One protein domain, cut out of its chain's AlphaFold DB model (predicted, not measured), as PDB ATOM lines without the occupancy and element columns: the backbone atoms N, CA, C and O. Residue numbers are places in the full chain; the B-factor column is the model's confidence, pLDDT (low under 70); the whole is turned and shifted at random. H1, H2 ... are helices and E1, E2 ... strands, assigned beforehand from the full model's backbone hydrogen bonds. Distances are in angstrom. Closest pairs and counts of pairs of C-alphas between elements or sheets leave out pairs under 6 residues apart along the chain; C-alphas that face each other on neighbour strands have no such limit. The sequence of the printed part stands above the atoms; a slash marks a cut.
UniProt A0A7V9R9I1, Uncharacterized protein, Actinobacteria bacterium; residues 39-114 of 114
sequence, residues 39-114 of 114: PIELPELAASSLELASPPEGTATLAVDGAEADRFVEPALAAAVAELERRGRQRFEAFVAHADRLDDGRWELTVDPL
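Overview. This is residues 39 to 114 of the 114 residues of an uncharacterized protein of Actinobacteria bacterium (UniProt A0A7V9R9I1). One twisted sheet of five antiparallel strands makes a wall, and a single helix, H1, packs over one of its faces, with no named helix on the other. The long strands E5, E4 and E2 lie side by side in the wall, with the short strands E1 and E3 at its two edges. The printed part has 76 residues, with the named elements E1, E2, E3, H1, E4 and E5 along the chain and the sheet order E1, E5, E4, E2, E3. The class is mixed, helices and strands, in two layers, with H1 on one face of the sheet. The whole is compact, with a radius of gyration of the C-alphas of 11.4 A and spans of 33 by 26 by 19 A.

Arrangement. E1, residues 39 to 41, is an edge strand and the antiparallel neighbour of E5, residues 106 to 113; N 40 and O 107 are 2.8 A apart, within hydrogen-bond range. E5 forms a hairpin with E4, residues 95 to 101, where N 98 and O 110 are 2.9 A apart. E4 is also the antiparallel neighbour of E2, residues 49 to 54, with N 52 and O 97 2.8 A apart. E2 forms a hairpin with the other edge strand, E3, residues 61 to 64, where N 63 and O 51 are 2.8 A apart. Residues 63 to 64 of E3 also pair, antiparallel, with residues 67 to 68. E1 and E3 are apart, and E3 and E5 are apart. H1, residues 75 to 89, is on the sheet; its closest C-alphas to E4 are those of Gly 88 and Ala 97, 6.2 A apart, and to E2 those of Leu 84 and Leu 52, 7.1 A apart. E1 and H1 are near each other. E3, H1 and E4 make a split strand-helix-strand unit, two strands that run the same way with E2 between them in the sheet, and its crossover is left-handed. In H1 every O i to N i+4 pair is within hydrogen-bond range.

Along the chain. E1 begins at C-alpha 39 (-55.518, -31.635, -13.067). E2 is 16.4 A from first to last C-alpha. H1 begins at C-alpha 75 (-35.358, -34.351, -5.723) and is 21.1 A long. E4 is 19.7 A long, and E5, the longest strand by residues, is 23.1 A long and ends at C-alpha 113 (-47.882, -36.775, -29.422).

Size, cuts and confidence. The two C-alphas farthest apart are those of Glu 57 and Asp 104, 35.2 A. The printed part has no cut and ends at the chain's last residue, Leu 114. No link is long; those from H1 to E4 and from E4 to E5 are tight. The mean pLDDT of the printed part is 90.2, with residues 71 to 73 under 70.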
ATOM      1  N   PRO A  39     -56.169 -32.080 -14.287       89.69
ATOM      2  CA  PRO A  39     -55.518 -31.635 -13.067       89.69
ATOM      3  C   PRO A  39     -54.664 -32.773 -12.490       89.69
ATOM      4  O   PRO A  39     -55.148 -33.896 -12.314       89.69
ATOM      5  N   ILE A  40     -53.411 -32.473 -12.159       93.12
ATOM      6  CA  ILE A  40     -52.485 -33.367 -11.461       93.12
ATOM      7  C   ILE A  40     -51.891 -32.673 -10.232       93.12
ATOM      8  O   ILE A  40     -51.909 -31.449 -10.102       93.12
ATOM      9  N   GLU A  41     -51.340 -33.477  -9.332       93.31
ATOM     10  CA  GLU A  41     -50.542 -33.004  -8.207       93.31
ATOM     11  C   GLU A  41     -49.076 -33.297  -8.506       93.31
ATOM     12  O   GLU A  41     -48.714 -34.428  -8.834       93.31
ATOM     13  N   LEU A  42     -48.238 -32.270  -8.398       92.50
ATOM     14  CA  LEU A  42     -46.788 -32.393  -8.444       92.50
ATOM     15  C   LEU A  42     -46.220 -31.939  -7.093       92.50
ATOM     16  O   LEU A  42     -46.906 -31.228  -6.352       92.50
ATOM     17  N   PRO A  43     -44.982 -32.337  -6.747       91.88
ATOM     18  CA  PRO A  43     -44.278 -31.786  -5.596       91.88
ATOM     19  C   PRO A  43     -44.274 -30.254  -5.601       91.88
ATOM     20  O   PRO A  43     -44.416 -29.619  -6.647       91.88
ATOM     21  N   GLU A  44     -44.070 -29.648  -4.434       90.88
ATOM     22  CA  GLU A  44     -43.911 -28.199  -4.365       90.88
ATOM     23  C   GLU A  44     -42.621 -27.788  -5.088       90.88
ATOM     24  O   GLU A  44     -41.521 -28.212  -4.732       90.88
ATOM     25  N   LEU A  45     -42.781 -26.983  -6.137       90.56
ATOM     26  CA  LEU A  45     -41.702 -26.482  -6.977       90.56
ATOM     27  C   LEU A  45     -41.741 -24.954  -6.991       90.56
ATOM     28  O   LEU A  45     -42.808 -24.343  -6.901       90.56
ATOM     29  N   ALA A  46     -40.574 -24.335  -7.159       89.88
ATOM     30  CA  ALA A  46     -40.480 -22.902  -7.443       89.88
ATOM     31  C   ALA A  46     -40.931 -22.553  -8.878       89.88
ATOM     32  O   ALA A  46     -41.166 -21.385  -9.175       89.88
ATOM     33  N   ALA A  47     -41.067 -23.566  -9.738       91.19
ATOM     34  CA  ALA A  47     -41.490 -23.432 -11.124       91.19
ATOM     35  C   ALA A  47     -42.978 -23.078 -11.256       91.19
ATOM     36  O   ALA A  47     -43.806 -23.452 -10.417       91.19
ATOM     37  N   SER A  48     -43.307 -22.403 -12.355       92.81
ATOM     38  CA  SER A  48     -44.683 -22.116 -12.779       92.81
ATOM     39  C   SER A  48     -45.113 -22.966 -13.975       92.81
ATOM     40  O   SER A  48     -46.305 -23.178 -14.171       92.81
ATOM     41  N   SER A  49     -44.162 -23.480 -14.756       93.75
ATOM     42  CA  SER A  49     -44.416 -24.375 -15.885       93.75
ATOM     43  C   SER A  49     -43.296 -25.401 -16.059       93.75
ATOM     44  O   SER A  49     -42.125 -25.125 -15.785       93.75
ATOM     45  N   LEU A  50     -43.666 -26.591 -16.526       94.94
ATOM     46  CA  LEU A  50     -42.768 -27.682 -16.891       94.94
ATOM     47  C   LEU A  50     -43.131 -28.187 -18.287       94.94
ATOM     48  O   LEU A  50     -44.307 -28.368 -18.600       94.94
ATOM     49  N   GLU A  51     -42.125 -28.478 -19.099       95.81
ATOM     50  CA  GLU A  51     -42.281 -29.119 -20.403       95.81
ATOM     51  C   GLU A  51     -41.297 -30.281 -20.514       95.81
ATOM     52  O   GLU A  51     -40.085 -30.087 -20.454       95.81
ATOM     53  N   LEU A  52     -41.816 -31.496 -20.673       95.81
ATOM     54  CA  LEU A  52     -41.028 -32.707 -20.869       95.81
ATOM     55  C   LEU A  52     -41.258 -33.238 -22.281       95.81
ATOM     56  O   LEU A  52     -42.332 -33.764 -22.572       95.81
ATOM     57  N   ALA A  53     -40.238 -33.169 -23.131       96.00
ATOM     58  CA  ALA A  53     -40.243 -33.841 -24.425       96.00
ATOM     59  C   ALA A  53     -39.564 -35.210 -24.290       96.00
ATOM     60  O   ALA A  53     -38.374 -35.308 -23.978       96.00
ATOM     61  N   SER A  54     -40.333 -36.276 -24.506       95.69
ATOM     62  CA  SER A  54     -39.890 -37.664 -24.375       95.69
ATOM     63  C   SER A  54     -39.973 -38.367 -25.738       95.69
ATOM     64  O   SER A  54     -41.073 -38.692 -26.196       95.69
ATOM     65  N   PRO A  55     -38.836 -38.589 -26.424       94.44
ATOM     66  CA  PRO A  55     -38.805 -39.355 -27.666       94.44
ATOM     67  C   PRO A  55     -39.033 -40.862 -27.403       94.44
ATOM     68  O   PRO A  55     -38.917 -41.323 -26.257       94.44
ATOM     69  N   PRO A  56     -39.329 -41.664 -28.448       89.56
ATOM     70  CA  PRO A  56     -39.501 -43.109 -28.284       89.56
ATOM     71  C   PRO A  56     -38.179 -43.773 -27.864       89.56
ATOM     72  O   PRO A  56     -38.162 -44.629 -26.984       89.56
ATOM     73  N   GLU A  57     -37.064 -43.287 -28.415       88.31
ATOM     74  CA  GLU A  57     -35.697 -43.658 -28.063       88.31
ATOM     75  C   GLU A  57     -34.858 -42.390 -27.849       88.31
ATOM     76  O   GLU A  57     -35.028 -41.396 -28.556       88.31
ATOM     77  N   GLY A  58     -33.922 -42.423 -26.899       86.00
ATOM     78  CA  GLY A  58     -33.012 -41.309 -26.620       86.00
ATOM     79  C   GLY A  58     -33.236 -40.654 -25.259       86.00
ATOM     80  O   GLY A  58     -33.830 -41.234 -24.354       86.00
ATOM     81  N   THR A  59     -32.680 -39.456 -25.086       88.62
ATOM     82  CA  THR A  59     -32.739 -38.710 -23.822       88.62
ATOM     83  C   THR A  59     -33.898 -37.725 -23.857       88.62
ATOM     84  O   THR A  59     -33.972 -36.908 -24.772       88.62
ATOM     85  N   ALA A  60     -34.782 -37.798 -22.862       91.19
ATOM     86  CA  ALA A  60     -35.824 -36.798 -22.679       91.19
ATOM     87  C   ALA A  60     -35.213 -35.435 -22.316       91.19
ATOM     88  O   ALA A  60     -34.223 -35.370 -21.580       91.19
ATOM     89  N   THR A  61     -35.810 -34.359 -22.819       93.62
ATOM     90  CA  THR A  61     -35.419 -32.982 -22.503       93.62
ATOM     91  C   THR A  61     -36.486 -32.329 -21.641       93.62
ATOM     92  O   THR A  61     -37.681 -32.499 -21.881       93.62
ATOM     93  N   LEU A  62     -36.046 -31.588 -20.627       94.19
ATOM     94  CA  LEU A  62     -36.911 -30.870 -19.701       94.19
ATOM     95  C   LEU A  62     -36.674 -29.373 -19.861       94.19
ATOM     96  O   LEU A  62     -35.529 -28.927 -19.805       94.19
ATOM     97  N   ALA A  63     -37.749 -28.605 -19.977       94.44
ATOM     98  CA  ALA A  63     -37.730 -27.170 -19.765       94.44
ATOM     99  C   ALA A  63     -38.547 -26.803 -18.519       94.44
ATOM    100  O   ALA A  63     -39.608 -27.372 -18.258       94.44
ATOM    101  N   VAL A  64     -38.032 -25.851 -17.750       94.00
ATOM    102  CA  VAL A  64     -38.656 -25.277 -16.556       94.00
ATOM    103  C   VAL A  64     -38.813 -23.787 -16.815       94.00
ATOM    104  O   VAL A  64     -37.834 -23.114 -17.131       94.00
ATOM    105  N   ASP A  65     -40.040 -23.275 -16.743       93.19
ATOM    106  CA  ASP A  65     -40.339 -21.867 -17.047       93.19
ATOM    107  C   ASP A  65     -39.809 -21.414 -18.421       93.19
ATOM    108  O   ASP A  65     -39.360 -20.284 -18.614       93.19
ATOM    109  N   GLY A  66     -39.850 -22.333 -19.394       90.81
ATOM    110  CA  GLY A  66     -39.393 -22.115 -20.769       90.81
ATOM    111  C   GLY A  66     -37.872 -22.151 -20.969       90.81
ATOM    112  O   GLY A  66     -37.415 -21.969 -22.097       90.81
ATOM    113  N   ALA A  67     -37.084 -22.397 -19.919       91.00
ATOM    114  CA  ALA A  67     -35.638 -22.580 -20.010       91.00
ATOM    115  C   ALA A  67     -35.273 -24.065 -19.915       91.00
ATOM    116  O   ALA A  67     -35.773 -24.771 -19.042       91.00
ATOM    117  N   GLU A  68     -34.385 -24.542 -20.790       88.62
ATOM    118  CA  GLU A  68     -33.876 -25.914 -20.713       88.62
ATOM    119  C   GLU A  68     -33.172 -26.131 -19.367       88.62
ATOM    120  O   GLU A  68     -32.306 -25.351 -18.964       88.62
ATOM    121  N   ALA A  69     -33.590 -27.167 -18.645       83.50
ATOM    122  CA  ALA A  69     -33.058 -27.479 -17.333       83.50
ATOM    123  C   ALA A  69     -31.807 -28.351 -17.464       83.50
ATOM    124  O   ALA A  69     -31.858 -29.481 -17.958       83.50
ATOM    125  N   ASP A  70     -30.684 -27.847 -16.955       70.38
ATOM    126  CA  ASP A  70     -29.484 -28.655 -16.783       70.38
ATOM    127  C   ASP A  70     -29.731 -29.769 -15.752       70.38
ATOM    128  O   ASP A  70     -30.472 -29.612 -14.782       70.38
ATOM    129  N   ARG A  71     -29.073 -30.918 -15.950       57.84
ATOM    130  CA  ARG A  71     -29.313 -32.214 -15.273       57.84
ATOM    131  C   ARG A  71     -29.099 -32.244 -13.743       57.84
ATOM    132  O   ARG A  71     -29.065 -33.329 -13.162       57.84
ATOM    133  N   PHE A  72     -28.944 -31.103 -13.074       53.88
ATOM    134  CA  PHE A  72     -28.949 -31.007 -11.612       53.88
ATOM    135  C   PHE A  72     -30.390 -30.913 -11.114       53.88
ATOM    136  O   PHE A  72     -30.919 -29.850 -10.808       53.88
ATOM    137  N   VAL A  73     -31.048 -32.065 -11.089       63.19
ATOM    138  CA  VAL A  73     -32.464 -32.146 -10.761       63.19
ATOM    139  C   VAL A  73     -32.608 -32.246  -9.244       63.19
ATOM    140  O   VAL A  73     -32.255 -33.262  -8.642       63.19
ATOM    141  N   GLU A  74     -33.103 -31.183  -8.611       81.31
ATOM    142  CA  GLU A  74     -33.567 -31.241  -7.223       81.31
ATOM    143  C   GLU A  74     -34.527 -32.438  -7.043       81.31
ATOM    144  O   GLU A  74     -35.306 -32.728  -7.956       81.31
ATOM    145  N   PRO A  75     -34.535 -33.146  -5.894       87.62
ATOM    146  CA  PRO A  75     -35.358 -34.351  -5.723       87.62
ATOM    147  C   PRO A  75     -36.846 -34.153  -6.049       87.62
ATOM    148  O   PRO A  75     -37.484 -35.049  -6.600       87.62
ATOM    149  N   ALA A  76     -37.387 -32.968  -5.750       90.00
ATOM    150  CA  ALA A  76     -38.759 -32.594  -6.083       90.00
ATOM    151  C   ALA A  76     -38.987 -32.516  -7.601       90.00
ATOM    152  O   ALA A  76     -39.966 -33.064  -8.108       90.00
ATOM    153  N   LEU A  77     -38.060 -31.899  -8.339       90.62
ATOM    154  CA  LEU A  77     -38.135 -31.800  -9.793       90.62
ATOM    155  C   LEU A  77     -38.004 -33.186 -10.444       90.62
ATOM    156  O   LEU A  77     -38.712 -33.482 -11.401       90.62
ATOM    157  N   ALA A  78     -37.187 -34.079  -9.882       90.44
ATOM    158  CA  ALA A  78     -37.026 -35.439 -10.396       90.44
ATOM    159  C   ALA A  78     -38.313 -36.259 -10.234       90.44
ATOM    160  O   ALA A  78     -38.723 -36.966 -11.154       90.44
ATOM    161  N   ALA A  79     -38.979 -36.128  -9.084       92.19
ATOM    162  CA  ALA A  79     -40.277 -36.750  -8.852       92.19
ATOM    163  C   ALA A  79     -41.363 -36.183  -9.783       92.19
ATOM    164  O   ALA A  79     -42.176 -36.949 -10.301       92.19
ATOM    165  N   ALA A  80     -41.345 -34.872 -10.052       93.81
ATOM    166  CA  ALA A  80     -42.258 -34.254 -11.009       93.81
ATOM    167  C   ALA A  80     -42.045 -34.791 -12.434       93.81
ATOM    168  O   ALA A  80     -42.998 -35.228 -13.071       93.81
ATOM    169  N   VAL A  81     -40.794 -34.846 -12.902       93.81
ATOM    170  CA  VAL A  81     -40.435 -35.409 -14.216       93.81
ATOM    171  C   VAL A  81     -40.892 -36.860 -14.344       93.81
ATOM    172  O   VAL A  81     -41.491 -37.218 -15.354       93.81
ATOM    173  N   ALA A  82     -40.666 -37.685 -13.317       93.88
ATOM    174  CA  ALA A  82     -41.089 -39.083 -13.328       93.88
ATOM    175  C   ALA A  82     -42.617 -39.233 -13.440       93.88
ATOM    176  O   ALA A  82     -43.103 -40.116 -14.149       93.88
ATOM    177  N   GLU A  83     -43.388 -38.369 -12.773       95.69
ATOM    178  CA  GLU A  83     -44.850 -38.362 -12.889       95.69
ATOM    179  C   GLU A  83     -45.307 -37.915 -14.285       95.69
ATOM    180  O   GLU A  83     -46.163 -38.578 -14.879       95.69
ATOM    181  N   LEU A  84     -44.710 -36.857 -14.849       95.62
ATOM    182  CA  LEU A  84     -44.996 -36.415 -16.221       95.62
ATOM    183  C   LEU A  84     -44.683 -37.514 -17.238       95.62
ATOM    184  O   LEU A  84     -45.502 -37.806 -18.113       95.62
ATOM    185  N   GLU A  85     -43.539 -38.182 -17.087       95.25
ATOM    186  CA  GLU A  85     -43.148 -39.281 -17.960       95.25
ATOM    187  C   GLU A  85     -44.132 -40.449 -17.862       95.25
ATOM    188  O   GLU A  85     -44.616 -40.947 -18.880       95.25
ATOM    189  N   ARG A  86     -44.504 -40.849 -16.641       95.56
ATOM    190  CA  ARG A  86     -45.485 -41.916 -16.409       95.56
ATOM    191  C   ARG A  86     -46.828 -41.598 -17.071       95.56
ATOM    192  O   ARG A  86     -47.420 -42.477 -17.699       95.56
ATOM    193  N   ARG A  87     -47.321 -40.364 -16.933       95.31
ATOM    194  CA  ARG A  87     -48.594 -39.902 -17.519       95.31
ATOM    195  C   ARG A  87     -48.541 -39.814 -19.040       95.31
ATOM    196  O   ARG A  87     -49.544 -40.106 -19.693       95.31
ATOM    197  N   GLY A  88     -47.401 -39.418 -19.596       94.88
ATOM    198  CA  GLY A  88     -47.188 -39.360 -21.037       94.88
ATOM    199  C   GLY A  88     -47.121 -40.747 -21.673       94.88
ATOM    200  O   GLY A  88     -47.877 -41.034 -22.601       94.88
ATOM    201  N   ARG A  89     -46.328 -41.659 -21.091       94.75
ATOM    202  CA  ARG A  89     -46.165 -43.050 -21.564       94.75
ATOM    203  C   ARG A  89     -47.451 -43.877 -21.493       94.75
ATOM    204  O   ARG A  89     -47.600 -44.846 -22.229       94.75
ATOM    205  N   GLN A  90     -48.402 -43.501 -20.636       95.25
ATOM    206  CA  GLN A  90     -49.742 -44.105 -20.619       95.25
ATOM    207  C   GLN A  90     -50.571 -43.785 -21.872       95.25
ATOM    208  O   GLN A  90     -51.563 -44.466 -22.126       95.25
ATOM    209  N   ARG A  91     -50.196 -42.748 -22.631       93.31
ATOM    210  CA  ARG A  91     -50.954 -42.221 -23.774       93.31
ATOM    211  C   ARG A  91     -50.230 -42.435 -25.094       93.31
ATOM    212  O   ARG A  91     -50.854 -42.887 -26.051       93.31
ATOM    213  N   PHE A  92     -48.933 -42.139 -25.137       94.75
ATOM    214  CA  PHE A  92     -48.137 -42.190 -26.358       94.75
ATOM    215  C   PHE A  92     -46.744 -42.761 -26.094       94.75
ATOM    216  O   PHE A  92     -46.179 -42.609 -25.011       94.75
ATOM    217  N   GLU A  93     -46.171 -43.391 -27.117       94.12
ATOM    218  CA  GLU A  93     -44.781 -43.849 -27.083       94.12
ATOM    219  C   GLU A  93     -43.801 -42.670 -27.157       94.12
ATOM    220  O   GLU A  93     -42.788 -42.687 -26.467       94.12
ATOM    221  N   ALA A  94     -44.134 -41.628 -27.920       95.56
ATOM    222  CA  ALA A  94     -43.395 -40.373 -28.018       95.56
ATOM    223  C   ALA A  94     -44.343 -39.201 -27.744       95.56
ATOM    224  O   ALA A  94     -45.446 -39.169 -28.299       95.56
ATOM    225  N   PHE A  95     -43.950 -38.266 -26.882       95.38
ATOM    226  CA  PHE A  95     -44.839 -37.187 -26.447       95.38
ATOM    227  C   PHE A  95     -44.105 -35.938 -25.970       95.38
ATOM    228  O   PHE A  95     -42.934 -35.980 -25.590       95.38
ATOM    229  N   VAL A  96     -44.866 -34.850 -25.904       95.50
ATOM    230  CA  VAL A  96     -44.568 -33.676 -25.090       95.50
ATOM    231  C   VAL A  96     -45.624 -33.580 -23.994       95.50
ATOM    232  O   VAL A  96     -46.822 -33.604 -24.271       95.50
ATOM    233  N   ALA A  97     -45.180 -33.525 -22.742       95.19
ATOM    234  CA  ALA A  97     -46.034 -33.301 -21.585       95.19
ATOM    235  C   ALA A  97     -45.784 -31.891 -21.049       95.19
ATOM    236  O   ALA A  97     -44.663 -31.574 -20.649       95.19
ATOM    237  N   HIS A  98     -46.828 -31.069 -21.008       94.81
ATOM    238  CA  HIS A  98     -46.782 -29.744 -20.400       94.81
ATOM    239  C   HIS A  98     -47.572 -29.732 -19.110       94.81
ATOM    240  O   HIS A  98     -48.717 -30.174 -19.097       94.81
ATOM    241  N   ALA A  99     -46.990 -29.184 -18.055       94.56
ATOM    242  CA  ALA A  99     -47.692 -28.923 -16.815       94.56
ATOM    243  C   ALA A  99     -47.558 -27.451 -16.436       94.56
ATOM    244  O   ALA A  99     -46.443 -26.950 -16.313       94.56
ATOM    245  N   ASP A 100     -48.681 -26.788 -16.185       92.88
ATOM    246  CA  ASP A 100     -48.732 -25.390 -15.758       92.88
ATOM    247  C   ASP A 100     -49.338 -25.286 -14.358       92.88
ATOM    248  O   ASP A 100     -50.335 -25.939 -14.045       92.88
ATOM    249  N   ARG A 101     -48.721 -24.492 -13.483       91.62
ATOM    250  CA  ARG A 101     -49.147 -24.356 -12.090       91.62
ATOM    251  C   ARG A 101     -50.452 -23.565 -11.994       91.62
ATOM    252  O   ARG A 101     -50.616 -22.522 -12.620       91.62
ATOM    253  N   LEU A 102     -51.353 -24.047 -11.146       87.69
ATOM    254  CA  LEU A 102     -52.601 -23.401 -10.756       87.69
ATOM    255  C   LEU A 102     -52.452 -22.722  -9.383       87.69
ATOM    256  O   LEU A 102     -51.585 -23.080  -8.579       87.69
ATOM    257  N   ASP A 103     -53.341 -21.769  -9.089       78.00
ATOM    258  CA  ASP A 103     -53.303 -20.914  -7.885       78.00
ATOM    259  C   ASP A 103     -53.351 -21.673  -6.539       78.00
ATOM    260  O   ASP A 103     -53.023 -21.110  -5.497       78.00
ATOM    261  N   ASP A 104     -53.735 -22.952  -6.530       79.56
ATOM    262  CA  ASP A 104     -53.859 -23.792  -5.333       79.56
ATOM    263  C   ASP A 104     -52.787 -24.888  -5.220       79.56
ATOM    264  O   ASP A 104     -52.945 -25.851  -4.470       79.56
ATOM    265  N   GLY A 105     -51.684 -24.749  -5.960       79.56
ATOM    266  CA  GLY A 105     -50.585 -25.718  -5.946       79.56
ATOM    267  C   GLY A 105     -50.860 -26.986  -6.755       79.56
ATOM    268  O   GLY A 105     -49.991 -27.856  -6.829       79.56
ATOM    269  N   ARG A 106     -52.028 -27.085  -7.400       89.62
ATOM    270  CA  ARG A 106     -52.282 -28.087  -8.438       89.62
ATOM    271  C   ARG A 106     -51.636 -27.668  -9.748       89.62
ATOM    272  O   ARG A 106     -51.240 -26.520  -9.926       89.62
ATOM    273  N   TRP A 107     -51.548 -28.614 -10.667       93.81
ATOM    274  CA  TRP A 107     -51.000 -28.394 -11.995       93.81
ATOM    275  C   TRP A 107     -52.002 -28.847 -13.047       93.81
ATOM    276  O   TRP A 107     -52.690 -29.850 -12.872       93.81
ATOM    277  N   GLU A 108     -52.093 -28.101 -14.134       92.31
ATOM    278  CA  GLU A 108     -52.853 -28.472 -15.315       92.31
ATOM    279  C   GLU A 108     -51.917 -29.177 -16.304       92.31
ATOM    280  O   GLU A 108     -50.957 -28.572 -16.767       92.31
ATOM    281  N   LEU A 109     -52.174 -30.456 -16.602       93.06
ATOM    282  CA  LEU A 109     -51.364 -31.281 -17.503       93.06
ATOM    283  C   LEU A 109     -52.024 -31.435 -18.873       93.06
ATOM    284  O   LEU A 109     -53.162 -31.902 -18.965       93.06
ATOM    285  N   THR A 110     -51.267 -31.181 -19.936       91.88
ATOM    286  CA  THR A 110     -51.577 -31.604 -21.308       91.88
ATOM    287  C   THR A 110     -50.504 -32.555 -21.823       91.88
ATOM    288  O   THR A 110     -49.326 -32.419 -21.499       91.88
ATOM    289  N   VAL A 111     -50.907 -33.543 -22.622       92.88
ATOM    290  CA  VAL A 111     -49.975 -34.473 -23.271       92.88
ATOM    291  C   VAL A 111     -50.323 -34.556 -24.746       92.88
ATOM    292  O   VAL A 111     -51.418 -35.002 -25.095       92.88
ATOM    293  N   ASP A 112     -49.367 -34.186 -25.584       90.06
ATOM    294  CA  ASP A 112     -49.477 -34.206 -27.035       90.06
ATOM    295  C   ASP A 112     -48.485 -35.220 -27.626       90.06
ATOM    296  O   ASP A 112     -47.396 -35.407 -27.074       90.06
ATOM    297  N   PRO A 113     -48.829 -35.912 -28.724       91.94
ATOM    298  CA  PRO A 113     -47.882 -36.775 -29.422       91.94
ATOM    299  C   PRO A 113     -46.767 -35.939 -30.073       91.94
ATOM    300  O   PRO A 113     -47.033 -34.844 -30.574       91.94
ATOM    301  N   LEU A 114     -45.539 -36.470 -30.070       84.56
ATOM    302  CA  LEU A 114     -44.375 -35.864 -30.734       84.56
ATOM    303  C   LEU A 114     -44.331 -36.198 -32.236       84.56
ATOM    304  O   LEU A 114     -44.641 -37.361 -32.589       84.56
TER     305      LEU A 114